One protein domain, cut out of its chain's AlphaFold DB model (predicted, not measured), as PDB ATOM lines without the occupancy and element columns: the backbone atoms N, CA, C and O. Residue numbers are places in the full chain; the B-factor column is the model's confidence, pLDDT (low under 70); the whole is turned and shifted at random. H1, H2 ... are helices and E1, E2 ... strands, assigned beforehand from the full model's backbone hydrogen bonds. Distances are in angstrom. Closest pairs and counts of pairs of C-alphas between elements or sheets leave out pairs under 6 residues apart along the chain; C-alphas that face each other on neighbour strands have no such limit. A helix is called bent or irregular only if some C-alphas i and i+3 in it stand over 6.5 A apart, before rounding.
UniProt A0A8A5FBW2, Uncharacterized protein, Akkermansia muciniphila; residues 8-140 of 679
ATOM      1  N   THR A   8     184.479 229.301 197.579       75.88
ATOM      2  CA  THR A   8     183.745 228.067 197.364       75.88
ATOM      3  C   THR A   8     183.931 227.639 195.914       75.88
ATOM      4  O   THR A   8     183.412 228.299 195.017       75.88
ATOM      5  N   GLU A   9     184.650 226.544 195.693       78.62
ATOM      6  CA  GLU A   9     184.764 225.904 194.384       78.62
ATOM      7  C   GLU A   9     184.052 224.553 194.427       78.62
ATOM      8  O   GLU A   9     184.013 223.852 195.440       78.62
ATOM      9  N   HIS A  10     183.389 224.199 193.333       83.19
ATOM     10  CA  HIS A  10     182.674 222.937 193.231       83.19
ATOM     11  C   HIS A  10     183.269 222.114 192.109       83.19
ATOM     12  O   HIS A  10     183.361 222.567 190.969       83.19
ATOM     13  N   PHE A  11     183.628 220.879 192.435       80.19
ATOM     14  CA  PHE A  11     184.139 219.932 191.465       80.19
ATOM     15  C   PHE A  11     183.064 218.925 191.079       80.19
ATOM     16  O   PHE A  11     182.070 218.699 191.778       80.19
ATOM     17  N   SER A  12     183.252 218.312 189.921       76.25
ATOM     18  CA  SER A  12     182.443 217.181 189.492       76.25
ATOM     19  C   SER A  12     183.355 216.136 188.885       76.25
ATOM     20  O   SER A  12     184.199 216.475 188.055       76.25
ATOM     21  N   CYS A  13     183.181 214.886 189.290       73.56
ATOM     22  CA  CYS A  13     183.961 213.765 188.787       73.56
ATOM     23  C   CYS A  13     183.071 212.539 188.563       73.56
ATOM     24  O   CYS A  13     181.874 212.538 188.865       73.56
ATOM     25  N   MET A  14     183.654 211.512 187.955       74.19
ATOM     26  CA  MET A  14     182.979 210.245 187.698       74.19
ATOM     27  C   MET A  14     183.129 209.319 188.899       74.19
ATOM     28  O   MET A  14     184.166 209.318 189.565       74.19
ATOM     29  N   GLU A  15     182.094 208.521 189.146       80.31
ATOM     30  CA  GLU A  15     182.115 207.484 190.168       80.31
ATOM     31  C   GLU A  15     183.351 206.587 190.036       80.31
ATOM     32  O   GLU A  15     183.741 206.167 188.945       80.31
ATOM     33  N   ASN A  16     183.991 206.337 191.178       80.25
ATOM     34  CA  ASN A  16     185.175 205.501 191.337       80.25
ATOM     35  C   ASN A  16     186.374 205.894 190.450       80.25
ATOM     36  O   ASN A  16     187.257 205.073 190.208       80.25
ATOM     37  N   THR A  17     186.437 207.149 189.992       78.69
ATOM     38  CA  THR A  17     187.544 207.653 189.170       78.69
ATOM     39  C   THR A  17     188.330 208.724 189.933       78.69
ATOM     40  O   THR A  17     187.773 209.788 190.214       78.69
ATOM     41  N   PRO A  18     189.611 208.486 190.275       82.56
ATOM     42  CA  PRO A  18     190.436 209.509 190.906       82.56
ATOM     43  C   PRO A  18     190.738 210.635 189.911       82.56
ATOM     44  O   PRO A  18     190.804 210.406 188.700       82.56
ATOM     45  N   PHE A  19     190.947 211.851 190.409       81.69
ATOM     46  CA  PHE A  19     191.341 212.980 189.566       81.69
ATOM     47  C   PHE A  19     192.379 213.854 190.260       81.69
ATOM     48  O   PHE A  19     192.359 214.019 191.477       81.69
ATOM     49  N   SER A  20     193.273 214.442 189.474       83.69
ATOM     50  CA  SER A  20     194.263 215.394 189.959       83.69
ATOM     51  C   SER A  20     194.367 216.586 189.021       83.69
ATOM     52  O   SER A  20     194.038 216.494 187.835       83.69
ATOM     53  N   PHE A  21     194.797 217.726 189.555       84.75
ATOM     54  CA  PHE A  21     195.139 218.880 188.734       84.75
ATOM     55  C   PHE A  21     196.348 219.631 189.305       84.75
ATOM     56  O   PHE A  21     196.424 219.832 190.522       84.75
ATOM     57  N   PRO A  22     197.282 220.069 188.441       86.75
ATOM     58  CA  PRO A  22     198.322 221.010 188.823       86.75
ATOM     59  C   PRO A  22     197.741 222.424 188.913       86.75
ATOM     60  O   PRO A  22     196.992 222.862 188.034       86.75
ATOM     61  N   ALA A  23     198.093 223.144 189.972       86.81
ATOM     62  CA  ALA A  23     197.697 224.521 190.214       86.81
ATOM     63  C   ALA A  23     198.935 225.416 190.332       86.81
ATOM     64  O   ALA A  23     199.818 225.171 191.154       86.81
ATOM     65  N   LEU A  24     198.974 226.477 189.528       88.75
ATOM     66  CA  LEU A  24     200.046 227.469 189.512       88.75
ATOM     67  C   LEU A  24     199.643 228.702 190.314       88.75
ATOM     68  O   LEU A  24     198.569 229.260 190.100       88.75
ATOM     69  N   PHE A  25     200.531 229.166 191.186       85.44
ATOM     70  CA  PHE A  25     200.322 230.361 191.997       85.44
ATOM     71  C   PHE A  25     201.098 231.536 191.406       85.44
ATOM     72  O   PHE A  25     202.304 231.460 191.143       85.44
ATOM     73  N   ARG A  26     200.375 232.627 191.153       84.50
ATOM     74  CA  ARG A  26     200.893 233.856 190.547       84.50
ATOM     75  C   ARG A  26     200.392 235.080 191.293       84.50
ATOM     76  O   ARG A  26     199.339 235.033 191.923       84.50
ATOM     77  N   ASP A  27     201.101 236.193 191.211       82.75
ATOM     78  CA  ASP A  27     200.610 237.459 191.749       82.75
ATOM     79  C   ASP A  27     199.534 238.096 190.837       82.75
ATOM     80  O   ASP A  27     199.147 237.579 189.775       82.75
ATOM     81  N   MET A  28     199.013 239.254 191.247       80.44
ATOM     82  CA  MET A  28     198.008 239.985 190.465       80.44
ATOM     83  C   MET A  28     198.544 240.543 189.135       80.44
ATOM     84  O   MET A  28     197.735 240.856 188.264       80.44
ATOM     85  N   ALA A  29     199.866 240.618 188.941       81.19
ATOM     86  CA  ALA A  29     200.498 241.011 187.680       81.19
ATOM     87  C   ALA A  29     200.738 239.810 186.742       81.19
ATOM     88  O   ALA A  29     200.630 239.949 185.529       81.19
ATOM     89  N   GLY A  30     200.892 238.602 187.291       77.88
ATOM     90  CA  GLY A  30     201.010 237.329 186.565       77.88
ATOM     91  C   GLY A  30     202.336 236.624 186.801       77.88
ATOM     92  O   GLY A  30     202.578 235.564 186.219       77.88
ATOM     93  N   GLU A  31     203.173 237.182 187.667       84.56
ATOM     94  CA  GLU A  31     204.488 236.649 187.986       84.56
ATOM     95  C   GLU A  31     204.373 235.465 188.944       84.56
ATOM     96  O   GLU A  31     203.471 235.407 189.782       84.56
ATOM     97  N   ALA A  32     205.260 234.483 188.785       82.88
ATOM     98  CA  ALA A  32     205.266 233.273 189.602       82.88
ATOM     99  C   ALA A  32     205.617 233.591 191.064       82.88
ATOM    100  O   ALA A  32     206.586 234.301 191.331       82.88
ATOM    101  N   VAL A  33     204.861 233.025 192.008       81.50
ATOM    102  CA  VAL A  33     205.095 233.207 193.449       81.50
ATOM    103  C   VAL A  33     205.533 231.887 194.068       81.50
ATOM    104  O   VAL A  33     204.787 230.913 194.019       81.50
ATOM    105  N   SER A  34     206.744 231.848 194.638       82.69
ATOM    106  CA  SER A  34     207.278 230.636 195.276       82.69
ATOM    107  C   SER A  34     206.461 230.243 196.511       82.69
ATOM    108  O   SER A  34     206.067 231.090 197.313       82.69
ATOM    109  N   LEU A  35     206.242 228.939 196.667       78.06
ATOM    110  CA  LEU A  35     205.517 228.291 197.759       78.06
ATOM    111  C   LEU A  35     206.466 227.500 198.676       78.06
ATOM    112  O   LEU A  35     206.050 226.601 199.417       78.06
ATOM    113  N   ASP A  36     207.766 227.784 198.623       79.44
ATOM    114  CA  ASP A  36     208.751 227.177 199.514       79.44
ATOM    115  C   ASP A  36     208.435 227.498 200.981       79.44
ATOM    116  O   ASP A  36     208.111 228.624 201.337       79.44
ATOM    117  N   GLY A  37     208.459 226.472 201.837       74.44
ATOM    118  CA  GLY A  37     208.033 226.582 203.239       74.44
ATOM    119  C   GLY A  37     206.517 226.567 203.494       74.44
ATOM    120  O   GLY A  37     206.121 226.394 204.642       74.44
ATOM    121  N   VAL A  38     205.662 226.666 202.466       77.81
ATOM    122  CA  VAL A  38     204.198 226.578 202.629       77.81
ATOM    123  C   VAL A  38     203.752 225.123 202.787       77.81
ATOM    124  O   VAL A  38     204.157 224.255 202.007       77.81
ATOM    125  N   ILE A  39     202.898 224.867 203.784       81.88
ATOM    126  CA  ILE A  39     202.349 223.541 204.098       81.88
ATOM    127  C   ILE A  39     200.841 223.546 203.839       81.88
ATOM    128  O   ILE A  39     200.117 224.406 204.347       81.88
ATOM    129  N   PHE A  40     200.373 222.562 203.071       86.31
ATOM    130  CA  PHE A  40     198.963 222.351 202.752       86.31
ATOM    131  C   PHE A  40     198.457 221.058 203.387       86.31
ATOM    132  O   PHE A  40     199.203 220.093 203.533       86.31
ATOM    133  N   SER A  41     197.175 221.029 203.727       87.00
ATOM    134  CA  SER A  41     196.462 219.814 204.120       87.00
ATOM    135  C   SER A  41     195.058 219.841 203.530       87.00
ATOM    136  O   SER A  41     194.501 220.910 203.289       87.00
ATOM    137  N   GLY A  42     194.465 218.684 203.253       88.56
ATOM    138  CA  GLY A  42     193.133 218.642 202.661       88.56
ATOM    139  C   GLY A  42     192.362 217.404 203.063       88.56
ATOM    140  O   GLY A  42     192.928 216.322 203.192       88.56
ATOM    141  N   SER A  43     191.059 217.561 203.260       88.62
ATOM    142  CA  SER A  43     190.179 216.455 203.618       88.62
ATOM    143  C   SER A  43     188.837 216.538 202.907       88.62
ATOM    144  O   SER A  43     188.313 217.615 202.616       88.62
ATOM    145  N   ILE A  44     188.290 215.361 202.628       89.25
ATOM    146  CA  ILE A  44     186.970 215.111 202.068       89.25
ATOM    147  C   ILE A  44     186.153 214.450 203.169       89.25
ATOM    148  O   ILE A  44     186.630 213.524 203.823       89.25
ATOM    149  N   VAL A  45     184.934 214.922 203.388       83.88
ATOM    150  CA  VAL A  45     184.041 214.419 204.428       83.88
ATOM    151  C   VAL A  45     182.786 213.854 203.773       83.88
ATOM    152  O   VAL A  45     182.110 214.521 202.984       83.88
ATOM    153  N   SER A  46     182.490 212.596 204.092       74.12
ATOM    154  CA  SER A  46     181.268 211.922 203.661       74.12
ATOM    155  C   SER A  46     180.050 212.411 204.449       74.12
ATOM    156  O   SER A  46     180.171 212.981 205.537       74.12
ATOM    157  N   ALA A  47     178.847 212.125 203.946       67.44
ATOM    158  CA  ALA A  47     177.608 212.370 204.692       67.44
ATOM    159  C   ALA A  47     177.559 211.623 206.045       67.44
ATOM    160  O   ALA A  47     176.877 212.069 206.965       67.44
ATOM    161  N   ASN A  48     178.331 210.537 206.187       69.69
ATOM    162  CA  ASN A  48     178.438 209.725 207.401       69.69
ATOM    163  C   ASN A  48     179.633 210.131 208.291       69.69
ATOM    164  O   ASN A  48     179.997 209.382 209.191       69.69
ATOM    165  N   GLN A  49     180.244 211.300 208.050       71.19
ATOM    166  CA  GLN A  49     181.427 211.825 208.756       71.19
ATOM    167  C   GLN A  49     182.721 211.010 208.592       71.19
ATOM    168  O   GLN A  49     183.675 211.207 209.344       71.19
ATOM    169  N   GLU A  50     182.803 210.141 207.588       75.81
ATOM    170  CA  GLU A  50     184.071 209.496 207.237       75.81
ATOM    171  C   GLU A  50     184.978 210.505 206.532       75.81
ATOM    172  O   GLU A  50     184.538 211.214 205.622       75.81
ATOM    173  N   MET A  51     186.234 210.583 206.973       79.19
ATOM    174  CA  MET A  51     187.217 211.529 206.457       79.19
ATOM    175  C   MET A  51     188.216 210.814 205.552       79.19
ATOM    176  O   MET A  51     188.849 209.844 205.963       79.19
ATOM    177  N   VAL A  52     188.376 211.323 204.333       85.44
ATOM    178  CA  VAL A  52     189.363 210.852 203.358       85.44
ATOM    179  C   VAL A  52     190.323 211.996 203.054       85.44
ATOM    180  O   VAL A  52     189.892 213.119 202.801       85.44
ATOM    181  N   GLU A  53     191.624 211.738 203.105       86.50
ATOM    182  CA  GLU A  53     192.644 212.763 202.875       86.50
ATOM    183  C   GLU A  53     192.802 213.075 201.377       86.50
ATOM    184  O   GLU A  53     192.721 212.187 200.525       86.50
ATOM    185  N   ILE A  54     193.014 214.352 201.056       89.88
ATOM    186  CA  ILE A  54     193.418 214.798 199.717       89.88
ATOM    187  C   ILE A  54     194.942 214.722 199.673       89.88
ATOM    188  O   ILE A  54     195.603 215.326 200.515       89.88
ATOM    189  N   SER A  55     195.506 214.024 198.685       90.19
ATOM    190  CA  SER A  55     196.955 214.047 198.480       90.19
ATOM    191  C   SER A  55     197.352 215.388 197.859       90.19
ATOM    192  O   SER A  55     196.762 215.820 196.866       90.19
ATOM    193  N   ILE A  56     198.312 216.075 198.479       90.56
ATOM    194  CA  ILE A  56     198.784 217.391 198.046       90.56
ATOM    195  C   ILE A  56     200.302 217.348 197.954       90.56
ATOM    196  O   ILE A  56     200.990 217.175 198.959       90.56
ATOM    197  N   GLU A  57     200.820 217.532 196.747       88.12
ATOM    198  CA  GLU A  57     202.245 217.418 196.446       88.12
ATOM    199  C   GLU A  57     202.758 218.710 195.807       88.12
ATOM    200  O   GLU A  57     202.033 219.393 195.082       88.12
ATOM    201  N   LYS A  58     204.016 219.073 196.073       84.81
ATOM    202  CA  LYS A  58     204.654 220.193 195.370       84.81
ATOM    203  C   LYS A  58     205.009 219.763 193.948       84.81
ATOM    204  O   LYS A  58     205.544 218.673 193.761       84.81
ATOM    205  N   GLY A  59     204.696 220.615 192.975       81.44
ATOM    206  CA  GLY A  59     205.060 220.402 191.576       81.44
ATOM    207  C   GLY A  59     206.551 220.630 191.318       81.44
ATOM    208  O   GLY A  59     207.319 220.947 192.227       81.44
ATOM    209  N   GLU A  60     206.968 220.479 190.061       81.00
ATOM    210  CA  GLU A  60     208.380 220.636 189.674       81.00
ATOM    211  C   GLU A  60     208.845 222.098 189.771       81.00
ATOM    212  O   GLU A  60     210.018 222.372 190.029       81.00
ATOM    213  N   SER A  61     207.921 223.045 189.582       82.62
ATOM    214  CA  SER A  61     208.174 224.478 189.751       82.62
ATOM    215  C   SER A  61     207.838 224.927 191.173       82.62
ATOM    216  O   SER A  61     206.831 224.513 191.742       82.62
ATOM    217  N   SER A  62     208.624 225.848 191.737       83.31
ATOM    218  CA  SER A  62     208.432 226.325 193.119       83.31
ATOM    219  C   SER A  62     207.091 227.030 193.364       83.31
ATOM    220  O   SER A  62     206.714 227.237 194.513       83.31
ATOM    221  N   ASN A  63     206.350 227.380 192.310       85.81
ATOM    222  CA  ASN A  63     205.022 227.987 192.368       85.81
ATOM    223  C   ASN A  63     203.871 227.026 192.002       85.81
ATOM    224  O   ASN A  63     202.758 227.487 191.746       85.81
ATOM    225  N   GLU A  64     204.126 225.718 191.932       88.38
ATOM    226  CA  GLU A  64     203.154 224.697 191.526       88.38
ATOM    227  C   GLU A  64     202.806 223.737 192.672       88.38
ATOM    228  O   GLU A  64     203.677 223.276 193.412       88.38
ATOM    229  N   VAL A  65     201.521 223.394 192.793       89.00
ATOM    230  CA  VAL A  65     201.012 222.360 193.708       89.00
ATOM    231  C   VAL A  65     200.043 221.456 192.959       89.00
ATOM    232  O   VAL A  65     199.170 221.938 192.242       89.00
ATOM    233  N   ILE A  66     200.170 220.146 193.145       89.62
ATOM    234  CA  ILE A  66     199.285 219.136 192.568       89.62
ATOM    235  C   ILE A  66     198.305 218.685 193.647       89.62
ATOM    236  O   ILE A  66     198.706 218.134 194.673       89.62
ATOM    237  N   PHE A  67     197.012 218.904 193.403       89.44
ATOM    238  CA  PHE A  67     195.936 218.407 194.259       89.44
ATOM    239  C   PHE A  67     195.371 217.120 193.661       89.44
ATOM    240  O   PHE A  67     194.873 217.133 192.534       89.44
ATOM    241  N   SER A  68     195.428 216.025 194.417       88.50
ATOM    242  CA  SER A  68     195.027 214.683 193.996       88.50
ATOM    243  C   SER A  68     193.895 214.154 194.872       88.50
ATOM    244  O   SER A  68     194.056 213.906 196.069       88.50
ATOM    245  N   PHE A  69     192.736 213.961 194.252       88.94
ATOM    246  CA  PHE A  69     191.514 213.493 194.889       88.94
ATOM    247  C   PHE A  69     191.313 211.996 194.598       88.94
ATOM    248  O   PHE A  69     191.419 211.573 193.440       88.94
ATOM    249  N   PRO A  70     191.020 211.179 195.624       86.31
ATOM    250  CA  PRO A  70     190.833 209.743 195.461       86.31
ATOM    251  C   PRO A  70     189.530 209.409 194.723       86.31
ATOM    252  O   PRO A  70     188.662 210.256 194.516       86.31
ATOM    253  N   ALA A  71     189.393 208.144 194.331       84.81
ATOM    254  CA  ALA A  71     188.160 207.602 193.772       84.81
ATOM    255  C   ALA A  71     187.030 207.648 194.818       84.81
ATOM    256  O   ALA A  71     187.198 207.142 195.926       84.81
ATOM    257  N   LEU A  72     185.884 208.235 194.459       85.31
ATOM    258  CA  LEU A  72     184.726 208.387 195.346       85.31
ATOM    259  C   LEU A  72     183.479 207.702 194.752       85.31
ATOM    260  O   LEU A  72     183.310 207.741 193.530       85.31
ATOM    261  N   PRO A  73     182.591 207.115 195.577       83.50
ATOM    262  CA  PRO A  73     181.303 206.593 195.120       83.50
ATOM    263  C   PRO A  73     180.315 207.706 194.728       83.50
ATOM    264  O   PRO A  73     180.480 208.863 195.135       83.50
ATOM    265  N   GLU A  74     179.274 207.358 193.957       82.31
ATOM    266  CA  GLU A  74     178.212 208.296 193.562       82.31
ATOM    267  C   GLU A  74     177.620 209.032 194.777       82.31
ATOM    268  O   GLU A  74     177.296 208.437 195.806       82.31
ATOM    269  N   GLY A  75     177.489 210.356 194.666       79.50
ATOM    270  CA  GLY A  75     177.009 211.195 195.758       79.50
ATOM    271  C   GLY A  75     177.665 212.568 195.810       79.50
ATOM    272  O   GLY A  75     178.429 212.968 194.930       79.50
ATOM    273  N   ARG A  76     177.339 213.324 196.860       83.50
ATOM    274  CA  ARG A  76     177.884 214.662 197.104       83.50
ATOM    275  C   ARG A  76     178.779 214.634 198.334       83.50
ATOM    276  O   ARG A  76     178.325 214.277 199.417       83.50
ATOM    277  N   TRP A  77     180.015 215.077 198.161       86.44
ATOM    278  CA  TRP A  77     181.065 215.017 199.175       86.44
ATOM    279  C   TRP A  77     181.542 216.427 199.482       86.44
ATOM    280  O   TRP A  77     181.822 217.178 198.548       86.44
ATOM    281  N   SER A  78     181.598 216.831 200.750       87.81
ATOM    282  CA  SER A  78     182.199 218.120 201.108       87.81
ATOM    283  C   SER A  78     183.711 217.971 201.208       87.81
ATOM    284  O   SER A  78     184.206 216.917 201.591       87.81
ATOM    285  N   TYR A  79     184.459 219.012 200.869       89.81
ATOM    286  CA  TYR A  79     185.908 219.005 201.022       89.81
ATOM    287  C   TYR A  79     186.430 220.378 201.437       89.81
ATOM    288  O   TYR A  79     185.824 221.407 201.124       89.81
ATOM    289  N   ASN A  80     187.576 220.381 202.113       88.00
ATOM    290  CA  ASN A  80     188.315 221.583 202.469       88.00
ATOM    291  C   ASN A  80     189.800 221.377 202.178       88.00
ATOM    292  O   ASN A  80     190.359 220.334 202.514       88.00
ATOM    293  N   VAL A  81     190.436 222.396 201.611       87.19
ATOM    294  CA  VAL A  81     191.892 222.509 201.521       87.19
ATOM    295  C   VAL A  81     192.330 223.654 202.423       87.19
ATOM    296  O   VAL A  81     191.798 224.764 202.355       87.19
ATOM    297  N   LEU A  82     193.287 223.363 203.289       85.81
ATOM    298  CA  LEU A  82     193.817 224.232 204.321       85.81
ATOM    299  C   LEU A  82     195.284 224.550 204.017       85.81
ATOM    300  O   LEU A  82     196.018 223.733 203.465       85.81
ATOM    301  N   VAL A  83     195.715 225.736 204.425       82.19
ATOM    302  CA  VAL A  83     197.111 226.162 204.426       82.19
ATOM    303  C   VAL A  83     197.531 226.495 205.854       82.19
ATOM    304  O   VAL A  83     196.755 227.083 206.614       82.19
ATOM    305  N   GLN A  84     198.741 226.100 206.240       80.69
ATOM    306  CA  GLN A  84     199.308 226.463 207.533       80.69
ATOM    307  C   GLN A  84     199.908 227.871 207.465       80.69
ATOM    308  O   GLN A  84     200.709 228.176 206.583       80.69
ATOM    309  N   ALA A  85     199.496 228.734 208.388       69.00
ATOM    310  CA  ALA A  85     200.062 230.058 208.579       69.00
ATOM    311  C   ALA A  85     201.352 230.006 209.413       69.00
ATOM    312  O   ALA A  85     201.584 229.044 210.145       69.00
ATOM    313  N   ASP A  86     202.160 231.067 209.349       67.88
ATOM    314  CA  ASP A  86     203.446 231.169 210.065       67.88
ATOM    315  C   ASP A  86     203.308 231.050 211.595       67.88
ATOM    316  O   ASP A  86     204.238 230.644 212.286       67.88
ATOM    317  N   ASP A  87     202.126 231.376 212.129       70.19
ATOM    318  CA  ASP A  87     201.760 231.211 213.543       70.19
ATOM    319  C   ASP A  87     201.378 229.760 213.915       70.19
ATOM    320  O   ASP A  87     200.994 229.482 215.051       70.19
ATOM    321  N   GLY A  88     201.470 228.833 212.957       70.12
ATOM    322  CA  GLY A  88     201.112 227.425 213.084       70.12
ATOM    323  C   GLY A  88     199.620 227.123 212.901       70.12
ATOM    324  O   GLY A  88     199.263 225.943 212.864       70.12
ATOM    325  N   SER A  89     198.752 228.133 212.767       76.69
ATOM    326  CA  SER A  89     197.302 227.952 212.594       76.69
ATOM    327  C   SER A  89     196.934 227.490 211.181       76.69
ATOM    328  O   SER A  89     197.571 227.873 210.204       76.69
ATOM    329  N   GLN A  90     195.883 226.678 211.044       78.44
ATOM    330  CA  GLN A  90     195.357 226.274 209.735       78.44
ATOM    331  C   GLN A  90     194.254 227.224 209.268       78.44
ATOM    332  O   GLN A  90     193.365 227.589 210.040       78.44
ATOM    333  N   ARG A  91     194.298 227.611 207.991       76.31
ATOM    334  CA  ARG A  91     193.333 228.521 207.358       76.31
ATOM    335  C   ARG A  91     192.806 227.916 206.063       76.31
ATOM    336  O   ARG A  91     193.554 227.256 205.355       76.31
ATOM    337  N   ILE A  92     191.529 228.131 205.747       77.62
ATOM    338  CA  ILE A  92     190.913 227.593 204.522       77.62
ATOM    339  C   ILE A  92     191.458 228.332 203.301       77.62
ATOM    340  O   ILE A  92     191.318 229.548 203.197       77.62
ATOM    341  N   LEU A  93     192.049 227.573 202.378       79.06
ATOM    342  CA  LEU A  93     192.494 228.049 201.073       79.06
ATOM    343  C   LEU A  93     191.320 228.054 200.082       79.06
ATOM    344  O   LEU A  93     191.000 229.088 199.502       79.06
ATOM    345  N   PHE A  94     190.650 226.912 199.929       83.12
ATOM    346  CA  PHE A  94     189.385 226.778 199.204       83.12
ATOM    347  C   PHE A  94     188.619 225.548 199.700       83.12
ATOM    348  O   PHE A  94     189.196 224.605 200.247       83.12
ATOM    349  N   SER A  95     187.305 225.564 199.521       84.88
ATOM    350  CA  SER A  95     186.417 224.493 199.971       84.88
ATOM    351  C   SER A  95     185.214 224.351 199.057       84.88
ATOM    352  O   SER A  95     184.956 225.202 198.211       84.88
ATOM    353  N   GLY A  96     184.446 223.283 199.234       85.25
ATOM    354  CA  GLY A  96     183.149 223.158 198.589       85.25
ATOM    355  C   GLY A  96     182.690 221.721 198.492       85.25
ATOM    356  O   GLY A  96     182.844 220.948 199.435       85.25
ATOM    357  N   TYR A  97     182.074 221.375 197.363       85.38
ATOM    358  CA  TYR A  97     181.494 220.058 197.141       85.38
ATOM    359  C   TYR A  97     182.037 219.408 195.875       85.38
ATOM    360  O   TYR A  97     182.157 220.059 194.838       85.38
ATOM    361  N   ILE A  98     182.284 218.106 195.958       86.19
ATOM    362  CA  ILE A  98     182.541 217.222 194.827       86.19
ATOM    363  C   ILE A  98     181.236 216.481 194.543       86.19
ATOM    364  O   ILE A  98     180.723 215.755 195.397       86.19
ATOM    365  N   SER A  99     180.668 216.705 193.361       84.62
ATOM    366  CA  SER A  99     179.504 215.955 192.882       84.62
ATOM    367  C   SER A  99     179.977 214.788 192.022       84.62
ATOM    368  O   SER A  99     180.553 215.000 190.955       84.62
ATOM    369  N   VAL A 100     179.749 213.566 192.489       82.00
ATOM    370  CA  VAL A 100     180.163 212.332 191.818       82.00
ATOM    371  C   VAL A 100     178.985 211.769 191.029       82.00
ATOM    372  O   VAL A 100     177.905 211.583 191.587       82.00
ATOM    373  N   LEU A 101     179.187 211.525 189.735       75.06
ATOM    374  CA  LEU A 101     178.159 211.051 188.800       75.06
ATOM    375  C   LEU A 101     178.232 209.525 188.602       75.06
ATOM    376  O   LEU A 101     179.313 209.019 188.301       75.06
ATOM    377  N   GLY A 102     177.097 208.818 188.696       68.44
ATOM    378  CA  GLY A 102     177.023 207.354 188.581       68.44
ATOM    379  C   GLY A 102     177.289 206.746 187.192       68.44
ATOM    380  O   GLY A 102     177.131 207.383 186.141       68.44
ATOM    381  N   VAL A 103     177.649 205.457 187.196       58.25
ATOM    382  CA  VAL A 103     178.157 204.658 186.054       58.25
ATOM    383  C   VAL A 103     177.300 204.612 184.776       58.25
ATOM    384  O   VAL A 103     177.839 204.427 183.685       58.25
ATOM    385  N   SER A 104     175.985 204.834 184.839       56.19
ATOM    386  CA  SER A 104     175.107 204.796 183.648       56.19
ATOM    387  C   SER A 104     175.371 205.921 182.632       56.19
ATOM    388  O   SER A 104     174.915 205.846 181.491       56.19
ATOM    389  N   ARG A 105     176.144 206.947 183.016       55.28
ATOM    390  CA  ARG A 105     176.536 208.081 182.158       55.28
ATOM    391  C   ARG A 105     177.959 207.961 181.589       55.28
ATOM    392  O   ARG A 105     178.399 208.849 180.864       55.28
ATOM    393  N   VAL A 106     178.676 206.879 181.907       51.97
ATOM    394  CA  VAL A 106     180.128 206.730 181.672       51.97
ATOM    395  C   VAL A 106     180.481 206.362 180.229       51.97
ATOM    396  O   VAL A 106     181.526 206.777 179.733       51.97
ATOM    397  N   ALA A 107     179.599 205.674 179.496       52.56
ATOM    398  CA  ALA A 107     179.872 205.263 178.112       52.56
ATOM    399  C   ALA A 107     180.017 206.441 177.121       52.56
ATOM    400  O   ALA A 107     180.435 206.244 175.983       52.56
ATOM    401  N   GLN A 108     179.681 207.667 177.542       54.00
ATOM    402  CA  GLN A 108     179.674 208.865 176.705       54.00
ATOM    403  C   GLN A 108     180.895 209.776 176.877       54.00
ATOM    404  O   GLN A 108     180.861 210.845 176.302       54.00
ATOM    405  N   LEU A 109     181.938 209.436 177.646       56.00
ATOM    406  CA  LEU A 109     183.029 210.388 177.966       56.00
ATOM    407  C   LEU A 109     184.419 210.018 177.407       56.00
ATOM    408  O   LEU A 109     185.401 210.709 177.678       56.00
ATOM    409  N   ALA A 110     184.530 208.955 176.608       52.78
ATOM    410  CA  ALA A 110     185.801 208.542 176.012       52.78
ATOM    411  C   ALA A 110     186.123 209.341 174.726       52.78
ATOM    412  O   ALA A 110     185.852 208.888 173.616       52.78
ATOM    413  N   GLY A 111     186.704 210.538 174.879       54.09
ATOM    414  CA  GLY A 111     187.290 211.343 173.792       54.09
ATOM    415  C   GLY A 111     187.464 212.822 174.176       54.09
ATOM    416  O   GLY A 111     186.497 213.470 174.557       54.09
ATOM    417  N   GLY A 112     188.681 213.377 174.121       58.53
ATOM    418  CA  GLY A 112     188.937 214.789 174.499       58.53
ATOM    419  C   GLY A 112     188.733 215.793 173.344       58.53
ATOM    420  O   GLY A 112     188.572 215.339 172.210       58.53
ATOM    421  N   PRO A 113     188.843 217.136 173.537       61.69
ATOM    422  CA  PRO A 113     188.967 217.943 174.770       61.69
ATOM    423  C   PRO A 113     187.990 219.158 174.847       61.69
ATOM    424  O   PRO A 113     187.656 219.775 173.834       61.69
ATOM    425  N   PRO A 114     187.606 219.615 176.054       56.94
ATOM    426  CA  PRO A 114     187.544 221.065 176.293       56.94
ATOM    427  C   PRO A 114     188.122 221.462 177.662       56.94
ATOM    428  O   PRO A 114     187.455 221.341 178.685       56.94
ATOM    429  N   MET A 115     189.333 222.018 177.680       64.19
ATOM    430  CA  MET A 115     189.947 222.587 178.884       64.19
ATOM    431  C   MET A 115     189.822 224.116 178.884       64.19
ATOM    432  O   MET A 115     189.990 224.755 177.845       64.19
ATOM    433  N   LYS A 116     189.550 224.717 180.045       70.00
ATOM    434  CA  LYS A 116     189.597 226.173 180.244       70.00
ATOM    435  C   LYS A 116     190.515 226.498 181.421       70.00
ATOM    436  O   LYS A 116     190.413 225.842 182.457       70.00
ATOM    437  N   ASN A 117     191.323 227.551 181.280       74.12
ATOM    438  CA  ASN A 117     192.043 228.150 182.403       74.12
ATOM    439  C   ASN A 117     191.027 228.660 183.430       74.12
ATOM    440  O   ASN A 117     190.211 229.545 183.144       74.12
ATOM    441  N   ARG A 118     191.057 228.065 184.615       76.75
ATOM    442  CA  ARG A 118     190.365 228.542 185.805       76.75
ATOM    443  C   ARG A 118     191.352 229.361 186.616       76.75
ATOM    444  O   ARG A 118     192.512 228.983 186.715       76.75
ATOM    445  N   THR A 119     190.872 230.460 187.182       75.94
ATOM    446  CA  THR A 119     191.653 231.340 188.049       75.94
ATOM    447  C   THR A 119     190.832 231.609 189.297       75.94
ATOM    448  O   THR A 119     189.673 232.016 189.194       75.94
ATOM    449  N   LEU A 120     191.429 231.405 190.464       78.38
ATOM    450  CA  LEU A 120     190.811 231.642 191.762       78.38
ATOM    451  C   LEU A 120     191.717 232.555 192.587       78.38
ATOM    452  O   LEU A 120     192.935 232.397 192.583       78.38
ATOM    453  N   LEU A 121     191.131 233.552 193.249       73.56
ATOM    454  CA  LEU A 121     191.893 234.489 194.071       73.56
ATOM    455  C   LEU A 121     192.070 233.913 195.477       73.56
ATOM    456  O   LEU A 121     191.088 233.749 196.195       73.56
ATOM    457  N   VAL A 122     193.310 233.624 195.861       71.38
ATOM    458  CA  VAL A 122     193.704 233.078 197.171       71.38
ATOM    459  C   VAL A 122     194.641 234.050 197.892       71.38
ATOM    460  O   VAL A 122     195.155 234.977 197.276       71.38
ATOM    461  N   ALA A 123     194.867 233.888 199.193       64.94
ATOM    462  CA  ALA A 123     195.780 234.740 199.965       64.94
ATOM    463  C   ALA A 123     196.962 233.925 200.503       64.94
ATOM    464  O   ALA A 123     196.794 232.754 200.847       64.94
ATOM    465  N   MET A 124     198.147 234.539 200.575       61.31
ATOM    466  CA  MET A 124     199.356 233.873 201.074       61.31
ATOM    467  C   MET A 124     199.408 233.880 202.615       61.31
ATOM    468  O   MET A 124     198.953 234.843 203.244       61.31
ATOM    469  N   PRO A 125     199.971 232.838 203.252       53.47
ATOM    470  CA  PRO A 125     200.402 232.900 204.646       53.47
ATOM    471  C   PRO A 125     201.353 234.080 204.905       53.47
ATOM    472  O   PRO A 125     202.192 234.382 204.065       53.47
ATOM    473  N   GLY A 126     201.215 234.756 206.048       55.00
ATOM    474  CA  GLY A 126     202.159 235.792 206.501       55.00
ATOM    475  C   GLY A 126     201.842 237.236 206.092       55.00
ATOM    476  O   GLY A 126     202.162 238.153 206.846       55.00
ATOM    477  N   GLU A 127     201.120 237.474 204.987       55.16
ATOM    478  CA  GLU A 127     200.806 238.839 204.530       55.16
ATOM    479  C   GLU A 127     199.321 239.020 204.163       55.16
ATOM    480  O   GLU A 127     198.852 238.710 203.070       55.16
ATOM    481  N   ALA A 128     198.562 239.571 205.114       53.47
ATOM    482  CA  ALA A 128     197.111 239.788 205.069       53.47
ATOM    483  C   ALA A 128     196.563 240.510 203.821       53.47
ATOM    484  O   ALA A 128     195.364 240.446 203.544       53.47
ATOM    485  N   THR A 129     197.411 241.260 203.120       55.53
ATOM    486  CA  THR A 129     197.022 242.168 202.036       55.53
ATOM    487  C   THR A 129     197.356 241.645 200.643       55.53
ATOM    488  O   THR A 129     196.870 242.218 199.667       55.53
ATOM    489  N   MET A 130     198.138 240.568 200.514       61.12
ATOM    490  CA  MET A 130     198.568 240.056 199.212       61.12
ATOM    491  C   MET A 130     197.591 238.990 198.688       61.12
ATOM    492  O   MET A 130     197.433 237.916 199.268       61.12
ATOM    493  N   ARG A 131     196.906 239.304 197.577       69.12
ATOM    494  CA  ARG A 131     196.051 238.363 196.834       69.12
ATOM    495  C   ARG A 131     196.856 237.717 195.706       69.12
ATOM    496  O   ARG A 131     197.508 238.417 194.938       69.12
ATOM    497  N   LEU A 132     196.774 236.399 195.601       74.38
ATOM    498  CA  LEU A 132     197.371 235.565 194.565       74.38
ATOM    499  C   LEU A 132     196.289 234.995 193.649       74.38
ATOM    500  O   LEU A 132     195.141 234.816 194.047       74.38
ATOM    501  N   ARG A 133     196.677 234.666 192.424       80.81
ATOM    502  CA  ARG A 133     195.908 233.892 191.457       80.81
ATOM    503  C   ARG A 133     196.381 232.444 191.488       80.81
ATOM    504  O   ARG A 133     197.530 232.174 191.158       80.81
ATOM    505  N   MET A 134     195.491 231.535 191.869       83.81
ATOM    506  CA  MET A 134     195.644 230.097 191.671       83.81
ATOM    507  C   MET A 134     195.024 229.730 190.324       83.81
ATOM    508  O   MET A 134     193.821 229.915 190.130       83.81
ATOM    509  N   GLU A 135     195.835 229.236 189.395       83.56
ATOM    510  CA  GLU A 135     195.425 228.937 188.025       83.56
ATOM    511  C   GLU A 135     195.585 227.453 187.700       83.56
ATOM    512  O   GLU A 135     196.633 226.872 187.970       83.56
ATOM    513  N   TRP A 136     194.561 226.837 187.105       84.12
ATOM    514  CA  TRP A 136     194.618 225.441 186.659       84.12
ATOM    515  C   TRP A 136     193.784 225.204 185.402       84.12
ATOM    516  O   TRP A 136     192.847 225.947 185.091       84.12
ATOM    517  N   MET A 137     194.107 224.133 184.679       77.69
ATOM    518  CA  MET A 137     193.311 223.671 183.547       77.69
ATOM    519  C   MET A 137     192.247 222.693 184.024       77.69
ATOM    520  O   MET A 137     192.562 221.641 184.574       77.69
ATOM    521  N   ALA A 138     190.976 223.023 183.784       69.31
ATOM    522  CA  ALA A 138     189.869 222.131 184.104       69.31
ATOM    523  C   ALA A 138     188.924 221.932 182.926       69.31
ATOM    524  O   ALA A 138     188.593 222.865 182.188       69.31
ATOM    525  N   THR A 139     188.437 220.701 182.828       66.19
ATOM    526  CA  THR A 139     187.279 220.323 182.021       66.19
ATOM    527  C   THR A 139     186.128 220.067 182.985       66.19
ATOM    528  O   THR A 139     186.240 219.208 183.855       66.19
ATOM    529  N   THR A 140     185.022 220.802 182.872       65.12
ATOM    530  CA  THR A 140     183.830 220.483 183.679       65.12
ATOM    531  C   THR A 140     183.049 219.337 183.039       65.12
ATOM    532  O   THR A 140     182.962 219.258 181.813       65.12
TER     533      THR A 140
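AT A GLANCE: This is residues 8 to 140 of the 679 residues of an uncharacterized protein of Akkermansia muciniphila (UniProt A0A8A5FBW2). Two strongly twisted sheets of five strands lie face to face as a sandwich, and a single short helix, H1, lies beyond them at one end of the longest axis. On one side of the sandwich E4 runs on into E5, from one sheet to the other. The printed part has 133 residues, with named elements in the order E1 to E8, H1, E9, E10; the class is mostly strand. One sheet runs E1 E8 E7 E3 E4 and is mixed, the other E5 E6 E2 E10 E9 and is all antiparallel. The whole is compact, with a radius of gyration of the C-alphas of 15.7 A and spans of 47 by 35 by 24 A.

HOW THE PARTS SIT: Start at E1, residues 8 to 14, an edge strand parallel to E8, residues 90 to 101, at 36 degrees, with N 11 and O 97 2.9 A apart. E8 bends by 58 degrees at residue 93 and forms an antiparallel hairpin with E7, residues 75 to 84; look at N 79 and O 96, 2.9 A. Next comes E3, residues 40 to 45, antiparallel to E7, with N 43 and O 80 at 3.0 A, then its hairpin partner E4, residues 51 to 53, with N 44 and O 52 at 2.8 A. In the other sheet, E5, residues 55 to 58, forms a hairpin with E6, residues 64 to 69, N 57 to O 66 being 3.0 A. E2, residues 19 to 26, is staggered: residues 19 to 24 pair with E6, N 23 to O 65 at 2.8 A, and residues 24 to 26 with E10, residues 131 to 138, N 26 to O 133 at 2.9 A. E10 and E9, residues 116 to 123, form a hairpin, N 120 to O 134 at 2.8 A. The sheets' facing parts are 9.9 A centre to centre, with strands at 15 degrees; the closest C-alphas of E8 and E9 are Leu 93 and Val 122, 6.5 A apart. H1, residues 103 to 108, is not on either sheet; it has 0 of 2 O i to N i+4 pairs within hydrogen-bond range and 1 of 3 O i to N i+3 pairs.

IN THESE COORDINATES: Find C-alpha 8 at (183.745, 228.067, 197.364), where E1 begins its 20.3 A. E2 measures 23.0 A, E7 29.5 A and E8 31.1 A. H1 is irregular, C-alphas 104 and 107 being 7.3 A apart. E9 covers 22.4 A, and E10 21.5 A to C-alpha 138 at (189.869, 222.131, 184.104).

THE WHOLE: The farthest C-alphas, Asp 87 and Ala 107, are 49.1 A apart. The printed part has no cut. The link E2 to E3 is long, 13 residues. Mean pLDDT of the printed part is 77.1; look for values under 70 at residues 102 to 115 and 123 to 131, among others.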